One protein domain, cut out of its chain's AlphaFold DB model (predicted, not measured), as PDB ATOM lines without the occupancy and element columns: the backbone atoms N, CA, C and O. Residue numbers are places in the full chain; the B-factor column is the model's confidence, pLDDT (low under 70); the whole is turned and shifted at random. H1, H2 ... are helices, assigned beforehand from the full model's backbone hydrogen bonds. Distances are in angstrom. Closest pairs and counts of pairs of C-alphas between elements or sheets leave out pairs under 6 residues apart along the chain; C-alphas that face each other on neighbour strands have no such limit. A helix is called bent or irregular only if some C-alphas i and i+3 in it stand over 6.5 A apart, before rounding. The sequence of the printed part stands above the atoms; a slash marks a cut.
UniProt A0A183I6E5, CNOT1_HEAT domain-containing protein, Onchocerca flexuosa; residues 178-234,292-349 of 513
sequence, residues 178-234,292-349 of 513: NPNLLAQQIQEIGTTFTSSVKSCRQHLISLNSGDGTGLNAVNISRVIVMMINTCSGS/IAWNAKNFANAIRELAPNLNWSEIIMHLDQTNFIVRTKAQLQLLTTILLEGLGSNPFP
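What this domain is: This is residues 178 to 234 and 292 to 349 of the 513 residues of the protein "CNOT1_HEAT domain-containing protein" of Onchocerca flexuosa (UniProt A0A183I6E5). The model is a compact pile of helices: H3 and H4 make the middle, H6 runs along both of them on one side, and the helical hairpin of H1 and H2 packs on the other side, H1 steeply across H3 and H2 steeply across H4. The short H5 sits at one end, beside the first residues of H3 and the last of H6. There are 115 printed residues, with six named helices in the order H1 to H6 and no named strand; the class is all helix, with 71 residues in helices. The radius of gyration of the C-alphas is 12.8 A and the spans are 37 by 31 by 26 A.

Where its parts are: H1, residues 181 to 194, begins with C-alpha 181 at (9.189, -39.307, -40.304) and is 17.7 A long. It is irregular: C-alphas 188 and 191 are 9.2 A apart. H2, residues 197 to 207, is 15.4 A long. H3, residues 217 to 230, spans 20.0 A from C-alpha 217 at (16.128, -47.863, -31.462). H4, residues 296 to 306, is 15.6 A long, and H5, residues 312 to 317, 8.7 A. H6, residues 329 to 343, is the longest helix, 20.8 A, ending with C-alpha 343 at (11.419, -55.226, -22.061).

How they stand to each other: H1 and H2 form a helical hairpin and touch at a shallow tilt of 27 degrees, opposite ways; their closest C-alphas, of Phe 193 and Cys 200, are 5.1 A apart. H1 touches H3 with residues 182 to 187 alone, at a steep tilt of 57 degrees, the closest C-alphas being those of Ala 183 and Val 223, 4.4 A. H2 touches H4 at a steep tilt of 61 degrees, the closest C-alphas being those of Val 197 and Asn 298, 4.6 A. H3 and H4 are near each other. H6 touches H4 at a shallow tilt of 23 degrees, the same way, with the C-alphas of Ala 300 and Gly 342 closest at 5.0 A. H6 touches H3 with residues 331 to 335 alone, at a shallow tilt of 24 degrees, opposite ways; the closest C-alphas, of Ile 228 and Gln 331, are 5.4 A apart. H5 touches H3, only just about perpendicular at 72 degrees, with the C-alphas of Ala 217 and Ile 315 closest at 4.6 A. H2 and H6, for instance, are apart. Each O i to N i+4 pair is within hydrogen-bond range in H2, H3, H4, H5 and H6; in H1 6 of 10 are.

The domain as a whole: The C-alphas farthest apart, of Asp 211 and Ser 234, are 37.4 A from each other. Residues 235 to 291 are not printed; C-alphas 234 and 292 across this cut are 9.7 A apart. The link from H5 to H6, 11 residues, is long. The mean pLDDT of the printed part is 87.6; residues 178 to 179, 209 to 214 and 233 to 234 are under 70.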
ATOM      1  N   ASN A 178      15.525 -38.260 -41.895       66.25
ATOM      2  CA  ASN A 178      14.565 -37.699 -40.945       66.25
ATOM      3  C   ASN A 178      14.063 -38.765 -39.949       66.25
ATOM      4  O   ASN A 178      13.052 -39.427 -40.200       66.25
ATOM      5  N   PRO A 179      14.667 -38.883 -38.749       69.19
ATOM      6  CA  PRO A 179      14.263 -39.882 -37.756       69.19
ATOM      7  C   PRO A 179      12.842 -39.662 -37.207       69.19
ATOM      8  O   PRO A 179      12.299 -40.536 -36.534       69.19
ATOM      9  N   ASN A 180      12.227 -38.499 -37.457       78.50
ATOM     10  CA  ASN A 180      10.867 -38.194 -37.008       78.50
ATOM     11  C   ASN A 180       9.789 -38.600 -38.021       78.50
ATOM     12  O   ASN A 180       8.612 -38.550 -37.670       78.50
ATOM     13  N   LEU A 181      10.155 -39.006 -39.243       81.62
ATOM     14  CA  LEU A 181       9.189 -39.307 -40.304       81.62
ATOM     15  C   LEU A 181       8.209 -40.414 -39.892       81.62
ATOM     16  O   LEU A 181       6.997 -40.234 -39.986       81.62
ATOM     17  N   LEU A 182       8.724 -41.515 -39.335       84.75
ATOM     18  CA  LEU A 182       7.893 -42.617 -38.841       84.75
ATOM     19  C   LEU A 182       6.914 -42.143 -37.755       84.75
ATOM     20  O   LEU A 182       5.756 -42.552 -37.725       84.75
ATOM     21  N   ALA A 183       7.368 -41.258 -36.866       86.62
ATOM     22  CA  ALA A 183       6.530 -40.700 -35.813       86.62
ATOM     23  C   ALA A 183       5.414 -39.810 -36.383       86.62
ATOM     24  O   ALA A 183       4.279 -39.910 -35.928       86.62
ATOM     25  N   GLN A 184       5.708 -38.996 -37.399       85.94
ATOM     26  CA  GLN A 184       4.717 -38.159 -38.080       85.94
ATOM     27  C   GLN A 184       3.662 -39.009 -38.798       85.94
ATOM     28  O   GLN A 184       2.470 -38.821 -38.573       85.94
ATOM     29  N   GLN A 185       4.088 -40.017 -39.562       87.81
ATOM     30  CA  GLN A 185       3.176 -40.924 -40.267       87.81
ATOM     31  C   GLN A 185       2.274 -41.707 -39.304       87.81
ATOM     32  O   GLN A 185       1.076 -41.849 -39.535       87.81
ATOM     33  N   ILE A 186       2.818 -42.193 -38.181       90.00
ATOM     34  CA  ILE A 186       2.016 -42.868 -37.150       90.00
ATOM     35  C   ILE A 186       1.017 -41.899 -36.510       90.00
ATOM     36  O   ILE A 186      -0.130 -42.278 -36.258       90.00
ATOM     37  N   GLN A 187       1.429 -40.656 -36.254       89.19
ATOM     38  CA  GLN A 187       0.554 -39.632 -35.692       89.19
ATOM     39  C   GLN A 187      -0.648 -39.345 -36.606       89.19
ATOM     40  O   GLN A 187      -1.759 -39.208 -36.098       89.19
ATOM     41  N   GLU A 188      -0.447 -39.317 -37.928       89.19
ATOM     42  CA  GLU A 188      -1.516 -39.125 -38.923       89.19
ATOM     43  C   GLU A 188      -2.546 -40.266 -38.930       89.19
ATOM     44  O   GLU A 188      -3.739 -40.020 -39.105       89.19
ATOM     45  N   ILE A 189      -2.119 -41.510 -38.681       91.00
ATOM     46  CA  ILE A 189      -3.030 -42.665 -38.555       91.00
ATOM     47  C   ILE A 189      -3.895 -42.554 -37.281       91.00
ATOM     48  O   ILE A 189      -5.054 -42.993 -37.243       91.00
ATOM     49  N   GLY A 190      -3.338 -41.976 -36.216       88.56
ATOM     50  CA  GLY A 190      -4.034 -41.734 -34.956       88.56
ATOM     51  C   GLY A 190      -4.422 -43.011 -34.203       88.56
ATOM     52  O   GLY A 190      -3.739 -44.034 -34.256       88.56
ATOM     53  N   THR A 191      -5.542 -42.977 -33.471       86.69
ATOM     54  CA  THR A 191      -5.945 -44.054 -32.536       86.69
ATOM     55  C   THR A 191      -6.070 -45.431 -33.195       86.69
ATOM     56  O   THR A 191      -5.792 -46.450 -32.555       86.69
ATOM     57  N   THR A 192      -6.437 -45.475 -34.482       91.06
ATOM     58  CA  THR A 192      -6.609 -46.720 -35.248       91.06
ATOM     59  C   THR A 192      -5.321 -47.534 -35.356       91.06
ATOM     60  O   THR A 192      -5.385 -48.768 -35.350       91.06
ATOM     61  N   PHE A 193      -4.162 -46.867 -35.323       94.00
ATOM     62  CA  PHE A 193      -2.845 -47.498 -35.359       94.00
ATOM     63  C   PHE A 193      -2.686 -48.533 -34.241       94.00
ATOM     64  O   PHE A 193      -2.278 -49.665 -34.486       94.00
ATOM     65  N   THR A 194      -3.093 -48.182 -33.017       95.00
ATOM     66  CA  THR A 194      -2.979 -49.058 -31.836       95.00
ATOM     67  C   THR A 194      -4.272 -49.801 -31.487       95.00
ATOM     68  O   THR A 194      -4.402 -50.328 -30.381       95.00
ATOM     69  N   SER A 195      -5.231 -49.901 -32.417       92.62
ATOM     70  CA  SER A 195      -6.515 -50.594 -32.197       92.62
ATOM     71  C   SER A 195      -6.353 -52.077 -31.829       92.62
ATOM     72  O   SER A 195      -7.100 -52.611 -31.010       92.62
ATOM     73  N   SER A 196      -5.344 -52.743 -32.395       96.62
ATOM     74  CA  SER A 196      -4.936 -54.110 -32.062       96.62
ATOM     75  C   SER A 196      -3.455 -54.318 -32.379       96.62
ATOM     76  O   SER A 196      -2.898 -53.605 -33.217       96.62
ATOM     77  N   VAL A 197      -2.827 -55.335 -31.774       95.50
ATOM     78  CA  VAL A 197      -1.439 -55.733 -32.092       95.50
ATOM     79  C   VAL A 197      -1.277 -55.999 -33.595       95.50
ATOM     80  O   VAL A 197      -0.344 -55.510 -34.223       95.50
ATOM     81  N   LYS A 198      -2.240 -56.710 -34.203       94.25
ATOM     82  CA  LYS A 198      -2.231 -57.042 -35.636       94.25
ATOM     83  C   LYS A 198      -2.297 -55.798 -36.528       94.25
ATOM     84  O   LYS A 198      -1.566 -55.739 -37.511       94.25
ATOM     85  N   SER A 199      -3.153 -54.826 -36.195       93.38
ATOM     86  CA  SER A 199      -3.266 -53.575 -36.962       93.38
ATOM     87  C   SER A 199      -1.992 -52.745 -36.853       93.38
ATOM     88  O   SER A 199      -1.443 -52.332 -37.870       93.38
ATOM     89  N   CYS A 200      -1.476 -52.575 -35.631       94.31
ATOM     90  CA  CYS A 200      -0.234 -51.849 -35.373       94.31
ATOM     91  C   CYS A 200       0.925 -52.454 -36.168       94.31
ATOM     92  O   CYS A 200       1.653 -51.737 -36.850       94.31
ATOM     93  N   ARG A 201       1.034 -53.787 -36.160       92.62
ATOM     94  CA  ARG A 201       2.028 -54.529 -36.934       92.62
ATOM     95  C   ARG A 201       1.897 -54.291 -38.438       92.62
ATOM     96  O   ARG A 201       2.896 -54.032 -39.097       92.62
ATOM     97  N   GLN A 202       0.681 -54.373 -38.977       91.12
ATOM     98  CA  GLN A 202       0.442 -54.173 -40.407       91.12
ATOM     99  C   GLN A 202       0.834 -52.759 -40.851       91.12
ATOM    100  O   GLN A 202       1.482 -52.611 -41.884       91.12
ATOM    101  N   HIS A 203       0.495 -51.742 -40.051       91.06
ATOM    102  CA  HIS A 203       0.898 -50.362 -40.315       91.06
ATOM    103  C   HIS A 203       2.415 -50.178 -40.228       91.06
ATOM    104  O   HIS A 203       3.002 -49.583 -41.123       91.06
ATOM    105  N   LEU A 204       3.069 -50.731 -39.200       89.94
ATOM    106  CA  LEU A 204       4.529 -50.674 -39.070       89.94
ATOM    107  C   LEU A 204       5.236 -51.324 -40.266       89.94
ATOM    108  O   LEU A 204       6.210 -50.769 -40.753       89.94
ATOM    109  N   ILE A 205       4.725 -52.448 -40.780       87.31
ATOM    110  CA  ILE A 205       5.258 -53.072 -42.001       87.31
ATOM    111  C   ILE A 205       5.056 -52.153 -43.212       87.31
ATOM    112  O   ILE A 205       5.996 -51.949 -43.972       87.31
ATOM    113  N   SER A 206       3.859 -51.578 -43.392       86.00
ATOM    114  CA  SER A 206       3.566 -50.722 -44.553       86.00
ATOM    115  C   SER A 206       4.327 -49.398 -44.560       86.00
ATOM    116  O   SER A 206       4.572 -48.847 -45.625       86.00
ATOM    117  N   LEU A 207       4.668 -48.870 -43.383       82.62
ATOM    118  CA  LEU A 207       5.439 -47.632 -43.248       82.62
ATOM    119  C   LEU A 207       6.949 -47.876 -43.379       82.62
ATOM    120  O   LEU A 207       7.711 -46.936 -43.562       82.62
ATOM    121  N   ASN A 208       7.385 -49.134 -43.287       74.12
ATOM    122  CA  ASN A 208       8.788 -49.524 -43.223       74.12
ATOM    123  C   ASN A 208       9.211 -50.340 -44.458       74.12
ATOM    124  O   ASN A 208       9.956 -51.306 -44.318       74.12
ATOM    125  N   SER A 209       8.717 -49.976 -45.650       56.03
ATOM    126  CA  SER A 209       8.831 -50.677 -46.949       56.03
ATOM    127  C   SER A 209      10.255 -50.920 -47.501       56.03
ATOM    128  O   SER A 209      10.404 -51.162 -48.696       56.03
ATOM    129  N   GLY A 210      11.297 -50.904 -46.663       54.19
ATOM    130  CA  GLY A 210      12.657 -51.355 -46.973       54.19
ATOM    131  C   GLY A 210      13.222 -52.254 -45.864       54.19
ATOM    132  O   GLY A 210      13.048 -51.943 -44.689       54.19
ATOM    133  N   ASP A 211      13.846 -53.375 -46.256       47.47
ATOM    134  CA  ASP A 211      14.732 -54.361 -45.581       47.47
ATOM    135  C   ASP A 211      14.727 -54.564 -44.042       47.47
ATOM    136  O   ASP A 211      15.617 -55.208 -43.489       47.47
ATOM    137  N   GLY A 212      13.727 -54.090 -43.298       49.81
ATOM    138  CA  GLY A 212      13.650 -54.232 -41.840       49.81
ATOM    139  C   GLY A 212      14.625 -53.346 -41.050       49.81
ATOM    140  O   GLY A 212      14.571 -53.343 -39.823       49.81
ATOM    141  N   THR A 213      15.465 -52.542 -41.711       53.41
ATOM    142  CA  THR A 213      16.461 -51.658 -41.071       53.41
ATOM    143  C   THR A 213      15.875 -50.366 -40.491       53.41
ATOM    144  O   THR A 213      16.523 -49.714 -39.670       53.41
ATOM    145  N   GLY A 214      14.645 -49.994 -40.864       62.69
ATOM    146  CA  GLY A 214      14.004 -48.770 -40.371       62.69
ATOM    147  C   GLY A 214      13.370 -48.870 -38.972       62.69
ATOM    148  O   GLY A 214      13.144 -47.838 -38.341       62.69
ATOM    149  N   LEU A 215      13.169 -50.069 -38.402       80.38
ATOM    150  CA  LEU A 215      12.733 -50.237 -37.001       80.38
ATOM    151  C   LEU A 215      13.939 -50.352 -36.061       80.38
ATOM    152  O   LEU A 215      14.179 -51.383 -35.436       80.38
ATOM    153  N   ASN A 216      14.713 -49.275 -35.973       86.75
ATOM    154  CA  ASN A 216      15.848 -49.163 -35.062       86.75
ATOM    155  C   ASN A 216      15.469 -48.431 -33.758       86.75
ATOM    156  O   ASN A 216      14.391 -47.845 -33.632       86.75
ATOM    157  N   ALA A 217      16.373 -48.453 -32.776       89.69
ATOM    158  CA  ALA A 217      16.128 -47.863 -31.462       89.69
ATOM    159  C   ALA A 217      15.834 -46.351 -31.517       89.69
ATOM    160  O   ALA A 217      15.013 -45.855 -30.743       89.69
ATOM    161  N   VAL A 218      16.461 -45.629 -32.453       87.75
ATOM    162  CA  VAL A 218      16.276 -44.183 -32.647       87.75
ATOM    163  C   VAL A 218      14.861 -43.879 -33.130       87.75
ATOM    164  O   VAL A 218      14.171 -43.058 -32.530       87.75
ATOM    165  N   ASN A 219      14.399 -44.553 -34.180       87.81
ATOM    166  CA  ASN A 219      13.083 -44.307 -34.766       87.81
ATOM    167  C   ASN A 219      11.974 -44.654 -33.768       87.81
ATOM    168  O   ASN A 219      11.046 -43.869 -33.574       87.81
ATOM    169  N   ILE A 220      12.111 -45.773 -33.049       92.81
ATOM    170  CA  ILE A 220      11.160 -46.141 -31.994       92.81
ATOM    171  C   ILE A 220      11.166 -45.126 -30.848       92.81
ATOM    172  O   ILE A 220      10.093 -44.782 -30.352       92.81
ATOM    173  N   SER A 221      12.324 -44.581 -30.455       93.25
ATOM    174  CA  SER A 221      12.353 -43.533 -29.430       93.25
ATOM    175  C   SER A 221      11.595 -42.280 -29.884       93.25
ATOM    176  O   SER A 221      10.821 -41.732 -29.099       93.25
ATOM    177  N   ARG A 222      11.725 -41.855 -31.154       90.31
ATOM    178  CA  ARG A 222      10.959 -40.717 -31.704       90.31
ATOM    179  C   ARG A 222       9.457 -40.976 -31.688       90.31
ATOM    180  O   ARG A 222       8.699 -40.094 -31.288       90.31
ATOM    181  N   VAL A 223       9.029 -42.186 -32.054       93.38
ATOM    182  CA  VAL A 223       7.615 -42.585 -31.990       93.38
ATOM    183  C   VAL A 223       7.106 -42.538 -30.549       93.38
ATOM    184  O   VAL A 223       6.058 -41.950 -30.302       93.38
ATOM    185  N   ILE A 224       7.858 -43.074 -29.582       95.50
ATOM    186  CA  ILE A 224       7.485 -43.028 -28.158       95.50
ATOM    187  C   ILE A 224       7.334 -41.579 -27.680       95.50
ATOM    188  O   ILE A 224       6.329 -41.247 -27.053       95.50
ATOM    189  N   VAL A 225       8.284 -40.698 -28.005       92.50
ATOM    190  CA  VAL A 225       8.210 -39.276 -27.629       92.50
ATOM    191  C   VAL A 225       7.006 -38.583 -28.267       92.50
ATOM    192  O   VAL A 225       6.293 -37.848 -27.583       92.50
ATOM    193  N   MET A 226       6.719 -38.853 -29.542       92.81
ATOM    194  CA  MET A 226       5.506 -38.366 -30.205       92.81
ATOM    195  C   MET A 226       4.242 -38.865 -29.492       92.81
ATOM    196  O   MET A 226       3.349 -38.065 -29.210       92.81
ATOM    197  N   MET A 227       4.175 -40.151 -29.133       94.31
ATOM    198  CA  MET A 227       3.012 -40.731 -28.455       94.31
ATOM    199  C   MET A 227       2.790 -40.111 -27.071       94.31
ATOM    200  O   MET A 227       1.653 -39.806 -26.725       94.31
ATOM    201  N   ILE A 228       3.854 -39.859 -26.297       93.38
ATOM    202  CA  ILE A 228       3.774 -39.152 -25.005       93.38
ATOM    203  C   ILE A 228       3.230 -37.733 -25.197       93.38
ATOM    204  O   ILE A 228       2.344 -37.289 -24.464       93.38
ATOM    205  N   ASN A 229       3.745 -37.011 -26.190       89.38
ATOM    206  CA  ASN A 229       3.366 -35.619 -26.429       89.38
ATOM    207  C   ASN A 229       1.938 -35.464 -26.959       89.38
ATOM    208  O   ASN A 229       1.329 -34.415 -26.767       89.38
ATOM    209  N   THR A 230       1.397 -36.501 -27.595       89.38
ATOM    210  CA  THR A 230       0.052 -36.497 -28.179       89.38
ATOM    211  C   THR A 230      -0.963 -37.285 -27.360       89.38
ATOM    212  O   THR A 230      -2.123 -37.302 -27.741       89.38
ATOM    213  N   CYS A 231      -0.604 -37.939 -26.250       88.38
ATOM    214  CA  CYS A 231      -1.566 -38.795 -25.555       88.38
ATOM    215  C   CYS A 231      -2.696 -38.011 -24.860       88.38
ATOM    216  O   CYS A 231      -2.458 -36.993 -24.207       88.38
ATOM    217  N   SER A 232      -3.927 -38.523 -24.939       78.94
ATOM    218  CA  SER A 232      -5.078 -38.004 -24.186       78.94
ATOM    219  C   SER A 232      -5.010 -38.380 -22.702       78.94
ATOM    220  O   SER A 232      -4.733 -39.524 -22.354       78.94
ATOM    221  N   GLY A 233      -5.346 -37.437 -21.816       59.75
ATOM    222  CA  GLY A 233      -5.386 -37.647 -20.359       59.75
ATOM    223  C   GLY A 233      -6.605 -38.426 -19.835       59.75
ATOM    224  O   GLY A 233      -6.790 -38.525 -18.625       59.75
ATOM    225  N   SER A 234      -7.465 -38.953 -20.709       44.97
ATOM    226  CA  SER A 234      -8.679 -39.676 -20.323       44.97
ATOM    227  C   SER A 234      -8.350 -41.076 -19.789       44.97
ATOM    228  O   SER A 234      -8.046 -41.975 -20.570       44.97
ATOM    229  N   ILE A 292      -4.599 -37.992 -28.633       86.44
ATOM    230  CA  ILE A 292      -4.821 -39.331 -29.174       86.44
ATOM    231  C   ILE A 292      -4.783 -40.349 -28.026       86.44
ATOM    232  O   ILE A 292      -3.850 -40.391 -27.225       86.44
ATOM    233  N   ALA A 293      -5.788 -41.219 -27.942       89.50
ATOM    234  CA  ALA A 293      -5.812 -42.317 -26.978       89.50
ATOM    235  C   ALA A 293      -5.002 -43.518 -27.502       89.50
ATOM    236  O   ALA A 293      -5.540 -44.417 -28.149       89.50
ATOM    237  N   TRP A 294      -3.697 -43.516 -27.246       94.06
ATOM    238  CA  TRP A 294      -2.796 -44.598 -27.642       94.06
ATOM    239  C   TRP A 294      -2.917 -45.834 -26.739       94.06
ATOM    240  O   TRP A 294      -2.952 -45.719 -25.515       94.06
ATOM    241  N   ASN A 295      -2.882 -47.034 -27.324       94.81
ATOM    242  CA  ASN A 295      -2.762 -48.287 -26.577       94.81
ATOM    243  C   ASN A 295      -1.294 -48.750 -26.521       94.81
ATOM    244  O   ASN A 295      -0.781 -49.375 -27.453       94.81
ATOM    245  N   ALA A 296      -0.637 -48.455 -25.395       95.44
ATOM    246  CA  ALA A 296       0.765 -48.789 -25.131       95.44
ATOM    247  C   ALA A 296       1.090 -50.283 -25.285       95.44
ATOM    248  O   ALA A 296       2.113 -50.631 -25.873       95.44
ATOM    249  N   LYS A 297       0.216 -51.167 -24.784       95.25
ATOM    250  CA  LYS A 297       0.429 -52.621 -24.829       95.25
ATOM    251  C   LYS A 297       0.424 -53.136 -26.261       95.25
ATOM    252  O   LYS A 297       1.309 -53.890 -26.649       95.25
ATOM    253  N   ASN A 298      -0.557 -52.705 -27.056       96.50
ATOM    254  CA  ASN A 298      -0.653 -53.103 -28.458       96.50
ATOM    255  C   ASN A 298       0.576 -52.657 -29.253       96.50
ATOM    256  O   ASN A 298       1.099 -53.440 -30.043       96.50
ATOM    257  N   PHE A 299       1.051 -51.434 -29.001       97.06
ATOM    258  CA  PHE A 299       2.255 -50.891 -29.624       97.06
ATOM    259  C   PHE A 299       3.518 -51.683 -29.256       97.06
ATOM    260  O   PHE A 299       4.207 -52.189 -30.143       97.06
ATOM    261  N   ALA A 300       3.797 -51.859 -27.961       96.31
ATOM    262  CA  ALA A 300       4.984 -52.577 -27.499       96.31
ATOM    263  C   ALA A 300       4.995 -54.045 -27.961       96.31
ATOM    264  O   ALA A 300       6.020 -54.548 -28.424       96.31
ATOM    265  N   ASN A 301       3.841 -54.721 -27.918       95.56
ATOM    266  CA  ASN A 301       3.710 -56.096 -28.402       95.56
ATOM    267  C   ASN A 301       3.945 -56.211 -29.908       95.56
ATOM    268  O   ASN A 301       4.635 -57.134 -30.335       95.56
ATOM    269  N   ALA A 302       3.441 -55.266 -30.706       95.12
ATOM    270  CA  ALA A 302       3.674 -55.266 -32.147       95.12
ATOM    271  C   ALA A 302       5.163 -55.080 -32.485       95.12
ATOM    272  O   ALA A 302       5.673 -55.765 -33.370       95.12
ATOM    273  N   ILE A 303       5.878 -54.216 -31.752       94.19
ATOM    274  CA  ILE A 303       7.328 -54.045 -31.921       94.19
ATOM    275  C   ILE A 303       8.075 -55.329 -31.564       94.19
ATOM    276  O   ILE A 303       8.934 -55.749 -32.332       94.19
ATOM    277  N   ARG A 304       7.745 -55.987 -30.445       93.00
ATOM    278  CA  ARG A 304       8.401 -57.253 -30.064       93.00
ATOM    279  C   ARG A 304       8.181 -58.366 -31.085       93.00
ATOM    280  O   ARG A 304       9.090 -59.158 -31.309       93.00
ATOM    281  N   GLU A 305       6.996 -58.434 -31.691       92.44
ATOM    282  CA  GLU A 305       6.708 -59.405 -32.753       92.44
ATOM    283  C   GLU A 305       7.497 -59.117 -34.041       92.44
ATOM    284  O   GLU A 305       7.898 -60.055 -34.724       92.44
ATOM    285  N   LEU A 306       7.722 -57.841 -34.380       90.75
ATOM    286  CA  LEU A 306       8.429 -57.437 -35.604       90.75
ATOM    287  C   LEU A 306       9.951 -57.429 -35.467       90.75
ATOM    288  O   LEU A 306      10.655 -57.787 -36.407       90.75
ATOM    289  N   ALA A 307      10.453 -56.995 -34.316       89.06
ATOM    290  CA  ALA A 307      11.866 -56.774 -34.049       89.06
ATOM    291  C   ALA A 307      12.249 -57.395 -32.690       89.06
ATOM    292  O   ALA A 307      12.549 -56.676 -31.734       89.06
ATOM    293  N   PRO A 308      12.267 -58.738 -32.573       88.44
ATOM    294  CA  PRO A 308      12.534 -59.427 -31.305       88.44
ATOM    295  C   PRO A 308      13.947 -59.179 -30.757       88.44
ATOM    296  O   PRO A 308      14.172 -59.302 -29.557       88.44
ATOM    297  N   ASN A 309      14.895 -58.806 -31.624       87.81
ATOM    298  CA  ASN A 309      16.285 -58.517 -31.258       87.81
ATOM    299  C   ASN A 309      16.530 -57.034 -30.915       87.81
ATOM    300  O   ASN A 309      17.675 -56.641 -30.697       87.81
ATOM    301  N   LEU A 310      15.488 -56.194 -30.911       91.19
ATOM    302  CA  LEU A 310      15.620 -54.763 -30.650       91.19
ATOM    303  C   LEU A 310      16.052 -54.504 -29.202       91.19
ATOM    304  O   LEU A 310      15.440 -54.993 -28.250       91.19
ATOM    305  N   ASN A 311      17.093 -53.691 -29.026       91.06
ATOM    306  CA  ASN A 311      17.608 -53.361 -27.705       91.06
ATOM    307  C   ASN A 311      16.798 -52.229 -27.053       91.06
ATOM    308  O   ASN A 311      17.018 -51.044 -27.302       91.06
ATOM    309  N   TRP A 312      15.895 -52.584 -26.142       94.31
ATOM    310  CA  TRP A 312      15.081 -51.611 -25.404       94.31
ATOM    311  C   TRP A 312      15.884 -50.689 -24.480       94.31
ATOM    312  O   TRP A 312      15.459 -49.563 -24.224       94.31
ATOM    313  N   SER A 313      17.069 -51.110 -24.028       93.75
ATOM    314  CA  SER A 313      17.960 -50.224 -23.266       93.75
ATOM    315  C   SER A 313      18.492 -49.087 -24.142       93.75
ATOM    316  O   SER A 313      18.611 -47.953 -23.682       93.75
ATOM    317  N   GLU A 314      18.755 -49.366 -25.419       92.38
ATOM    318  CA  GLU A 314      19.179 -48.366 -26.401       92.38
ATOM    319  C   GLU A 314      18.043 -47.383 -26.725       92.38
ATOM    320  O   GLU A 314      18.275 -46.177 -26.793       92.38
ATOM    321  N   ILE A 315      16.793 -47.862 -26.802       94.25
ATOM    322  CA  ILE A 315      15.610 -46.990 -26.928       94.25
ATOM    323  C   ILE A 315      15.545 -46.004 -25.758       94.25
ATOM    324  O   ILE A 315      15.384 -44.805 -25.987       94.25
ATOM    325  N   ILE A 316      15.707 -46.489 -24.518       94.25
ATOM    326  CA  ILE A 316      15.710 -45.640 -23.315       94.25
ATOM    327  C   ILE A 316      16.836 -44.601 -23.388       94.25
ATOM    328  O   ILE A 316      16.612 -43.436 -23.065       94.25
ATOM    329  N   MET A 317      18.027 -44.982 -23.863       90.81
ATOM    330  CA  MET A 317      19.133 -44.040 -24.068       90.81
ATOM    331  C   MET A 317      18.806 -42.953 -25.102       90.81
ATOM    332  O   MET A 317      19.223 -41.810 -24.927       90.81
ATOM    333  N   HIS A 318      18.040 -43.277 -26.146       90.31
ATOM    334  CA  HIS A 318      17.606 -42.324 -27.170       90.31
ATOM    335  C   HIS A 318      16.376 -41.486 -26.778       90.31
ATOM    336  O   HIS A 318      15.918 -40.672 -27.586       90.31
ATOM    337  N   LEU A 319      15.844 -41.631 -25.561       92.69
ATOM    338  CA  LEU A 319      14.860 -40.688 -25.016       92.69
ATOM    339  C   LEU A 319      15.491 -39.337 -24.639       92.69
ATOM    340  O   LEU A 319      14.756 -38.367 -24.473       92.69
ATOM    341  N   ASP A 320      16.826 -39.249 -24.570       85.69
ATOM    342  CA  ASP A 320      17.581 -38.011 -24.342       85.69
ATOM    343  C   ASP A 320      17.524 -37.061 -25.551       85.69
ATOM    344  O   ASP A 320      18.456 -36.948 -26.349       85.69
ATOM    345  N   GLN A 321      16.370 -36.414 -25.720       80.75
ATOM    346  CA  GLN A 321      16.047 -35.537 -26.843       80.75
ATOM    347  C   GLN A 321      15.161 -34.360 -26.415       80.75
ATOM    348  O   GLN A 321      14.371 -34.469 -25.482       80.75
ATOM    349  N   THR A 322      15.243 -33.246 -27.145       75.12
ATOM    350  CA  THR A 322      14.615 -31.951 -26.805       75.12
ATOM    351  C   THR A 322      13.095 -31.973 -26.646       75.12
ATOM    352  O   THR A 322      12.553 -31.155 -25.908       75.12
ATOM    353  N   ASN A 323      12.403 -32.892 -27.321       78.75
ATOM    354  CA  ASN A 323      10.943 -32.995 -27.281       78.75
ATOM    355  C   ASN A 323      10.431 -33.923 -26.168       78.75
ATOM    356  O   ASN A 323       9.219 -34.067 -26.014       78.75
ATOM    357  N   PHE A 324      11.317 -34.592 -25.426       87.62
ATOM    358  CA  PHE A 324      10.912 -35.526 -24.383       87.62
ATOM    359  C   PHE A 324      10.484 -34.781 -23.119       87.62
ATOM    360  O   PHE A 324      11.293 -34.116 -22.477       87.62
ATOM    361  N   ILE A 325       9.220 -34.932 -22.725       84.12
ATOM    362  CA  ILE A 325       8.714 -34.374 -21.475       84.12
ATOM    363  C   ILE A 325       7.537 -35.182 -20.934       84.12
ATOM    364  O   ILE A 325       6.634 -35.562 -21.678       84.12
ATOM    365  N   VAL A 326       7.519 -35.403 -19.622       88.56
ATOM    366  CA  VAL A 326       6.421 -36.075 -18.919       88.56
ATOM    367  C   VAL A 326       5.807 -35.074 -17.944       88.56
ATOM    368  O   VAL A 326       6.451 -34.641 -16.996       88.56
ATOM    369  N   ARG A 327       4.564 -34.664 -18.197       84.62
ATOM    370  CA  ARG A 327       3.839 -33.638 -17.427       84.62
ATOM    371  C   ARG A 327       2.653 -34.189 -16.642       84.62
ATOM    372  O   ARG A 327       2.133 -33.500 -15.775       84.62
ATOM    373  N   THR A 328       2.166 -35.378 -16.993       87.12
ATOM    374  CA  THR A 328       0.950 -35.944 -16.403       87.12
ATOM    375  C   THR A 328       1.127 -37.410 -16.028       87.12
ATOM    376  O   THR A 328       1.907 -38.140 -16.648       87.12
ATOM    377  N   LYS A 329       0.312 -37.877 -15.075       89.50
ATOM    378  CA  LYS A 329       0.221 -39.298 -14.714       89.50
ATOM    379  C   LYS A 329      -0.083 -40.191 -15.922       89.50
ATOM    380  O   LYS A 329       0.508 -41.257 -16.046       89.50
ATOM    381  N   ALA A 330      -0.958 -39.753 -16.832       91.31
ATOM    382  CA  ALA A 330      -1.311 -40.514 -18.034       91.31
ATOM    383  C   ALA A 330      -0.106 -40.707 -18.972       91.31
ATOM    384  O   ALA A 330       0.117 -41.807 -19.475       91.31
ATOM    385  N   GLN A 331       0.718 -39.666 -19.146       94.12
ATOM    386  CA  GLN A 331       1.969 -39.750 -19.905       94.12
ATOM    387  C   GLN A 331       2.956 -40.728 -19.266       94.12
ATOM    388  O   GLN A 331       3.555 -41.547 -19.964       94.12
ATOM    389  N   LEU A 332       3.087 -40.684 -17.936       95.06
ATOM    390  CA  LEU A 332       3.929 -41.625 -17.205       95.06
ATOM    391  C   LEU A 332       3.425 -43.067 -17.344       95.06
ATOM    392  O   LEU A 332       4.227 -43.969 -17.570       95.06
ATOM    393  N   GLN A 333       2.114 -43.293 -17.233       95.75
ATOM    394  CA  GLN A 333       1.496 -44.611 -17.402       95.75
ATOM    395  C   GLN A 333       1.732 -45.163 -18.807       95.75
ATOM    396  O   GLN A 333       2.109 -46.328 -18.943       95.75
ATOM    397  N   LEU A 334       1.558 -44.333 -19.840       96.62
ATOM    398  CA  LEU A 334       1.828 -44.710 -21.224       96.62
ATOM    399  C   LEU A 334       3.293 -45.125 -21.396       96.62
ATOM    400  O   LEU A 334       3.557 -46.241 -21.835       96.62
ATOM    401  N   LEU A 335       4.234 -44.260 -21.001       97.56
ATOM    402  CA  LEU A 335       5.671 -44.522 -21.111       97.56
ATOM    403  C   LEU A 335       6.075 -45.785 -20.344       97.56
ATOM    404  O   LEU A 335       6.733 -46.662 -20.899       97.56
ATOM    405  N   THR A 336       5.639 -45.907 -19.091       96.31
ATOM    406  CA  THR A 336       5.951 -47.059 -18.234       96.31
ATOM    407  C   THR A 336       5.413 -48.351 -18.841       96.31
ATOM    408  O   THR A 336       6.140 -49.337 -18.924       96.31
ATOM    409  N   THR A 337       4.176 -48.336 -19.344       96.88
ATOM    410  CA  THR A 337       3.577 -49.511 -19.990       96.88
ATOM    411  C   THR A 337       4.336 -49.892 -21.258       96.88
ATOM    412  O   THR A 337       4.645 -51.064 -21.433       96.88
ATOM    413  N   ILE A 338       4.686 -48.931 -22.124       97.69
ATOM    414  CA  ILE A 338       5.452 -49.218 -23.350       97.69
ATOM    415  C   ILE A 338       6.795 -49.870 -23.008       97.69
ATOM    416  O   ILE A 338       7.141 -50.894 -23.593       97.69
ATOM    417  N   LEU A 339       7.545 -49.289 -22.066       96.81
ATOM    418  CA  LEU A 339       8.882 -49.770 -21.727       96.81
ATOM    419  C   LEU A 339       8.849 -51.144 -21.054       96.81
ATOM    420  O   LEU A 339       9.623 -52.014 -21.442       96.81
ATOM    421  N   LEU A 340       7.959 -51.361 -20.080       94.88
ATOM    422  CA  LEU A 340       7.871 -52.641 -19.371       94.88
ATOM    423  C   LEU A 340       7.376 -53.770 -20.284       94.88
ATOM    424  O   LEU A 340       7.963 -54.850 -20.290       94.88
ATOM    425  N   GLU A 341       6.353 -53.521 -21.105       95.31
ATOM    426  CA  GLU A 341       5.864 -54.516 -22.071       95.31
ATOM    427  C   GLU A 341       6.924 -54.822 -23.139       95.31
ATOM    428  O   GLU A 341       7.106 -55.979 -23.526       95.31
ATOM    429  N   GLY A 342       7.667 -53.800 -23.576       92.69
ATOM    430  CA  GLY A 342       8.767 -53.930 -24.526       92.69
ATOM    431  C   GLY A 342       9.940 -54.753 -23.991       92.69
ATOM    432  O   GLY A 342      10.400 -55.681 -24.654       92.69
ATOM    433  N   LEU A 343      10.374 -54.470 -22.760       92.44
ATOM    434  CA  LEU A 343      11.419 -55.226 -22.061       92.44
ATOM    435  C   LEU A 343      10.999 -56.676 -21.775       92.44
ATOM    436  O   LEU A 343      11.846 -57.575 -21.782       92.44
ATOM    437  N   GLY A 344       9.702 -56.917 -21.557       90.88
ATOM    438  CA  GLY A 344       9.149 -58.239 -21.293       90.88
ATOM    439  C   GLY A 344       9.690 -58.830 -19.992       90.88
ATOM    440  O   GLY A 344       9.454 -58.297 -18.915       90.88
ATOM    441  N   SER A 345      10.412 -59.950 -20.085       87.88
ATOM    442  CA  SER A 345      11.036 -60.606 -18.929       87.88
ATOM    443  C   SER A 345      12.362 -59.975 -18.496       87.88
ATOM    444  O   SER A 345      12.904 -60.358 -17.461       87.88
ATOM    445  N   ASN A 346      12.926 -59.059 -19.290       87.50
ATOM    446  CA  ASN A 346      14.185 -58.407 -18.945       87.50
ATOM    447  C   ASN A 346      13.962 -57.374 -17.830       87.50
ATOM    448  O   ASN A 346      13.003 -56.602 -17.904       87.50
ATOM    449  N   PRO A 347      14.842 -57.312 -16.815       88.06
ATOM    450  CA  PRO A 347      14.716 -56.319 -15.758       88.06
ATOM    451  C   PRO A 347      14.857 -54.907 -16.331       88.06
ATOM    452  O   PRO A 347      15.685 -54.658 -17.212       88.06
ATOM    453  N   PHE A 348      14.074 -53.963 -15.804       92.50
ATOM    454  CA  PHE A 348      14.185 -52.565 -16.203       92.50
ATOM    455  C   PHE A 348      15.585 -52.020 -15.863       92.50
ATOM    456  O   PHE A 348      16.028 -52.152 -14.714       92.50
ATOM    457  N   PRO A 349      16.291 -51.379 -16.812       90.75
ATOM    458  CA  PRO A 349      17.652 -50.891 -16.605       90.75
ATOM    459  C   PRO A 349      17.654 -49.579 -15.799       90.75
ATOM    460  O   PRO A 349      17.941 -48.504 -16.325       90.75
TER     461      PRO A 349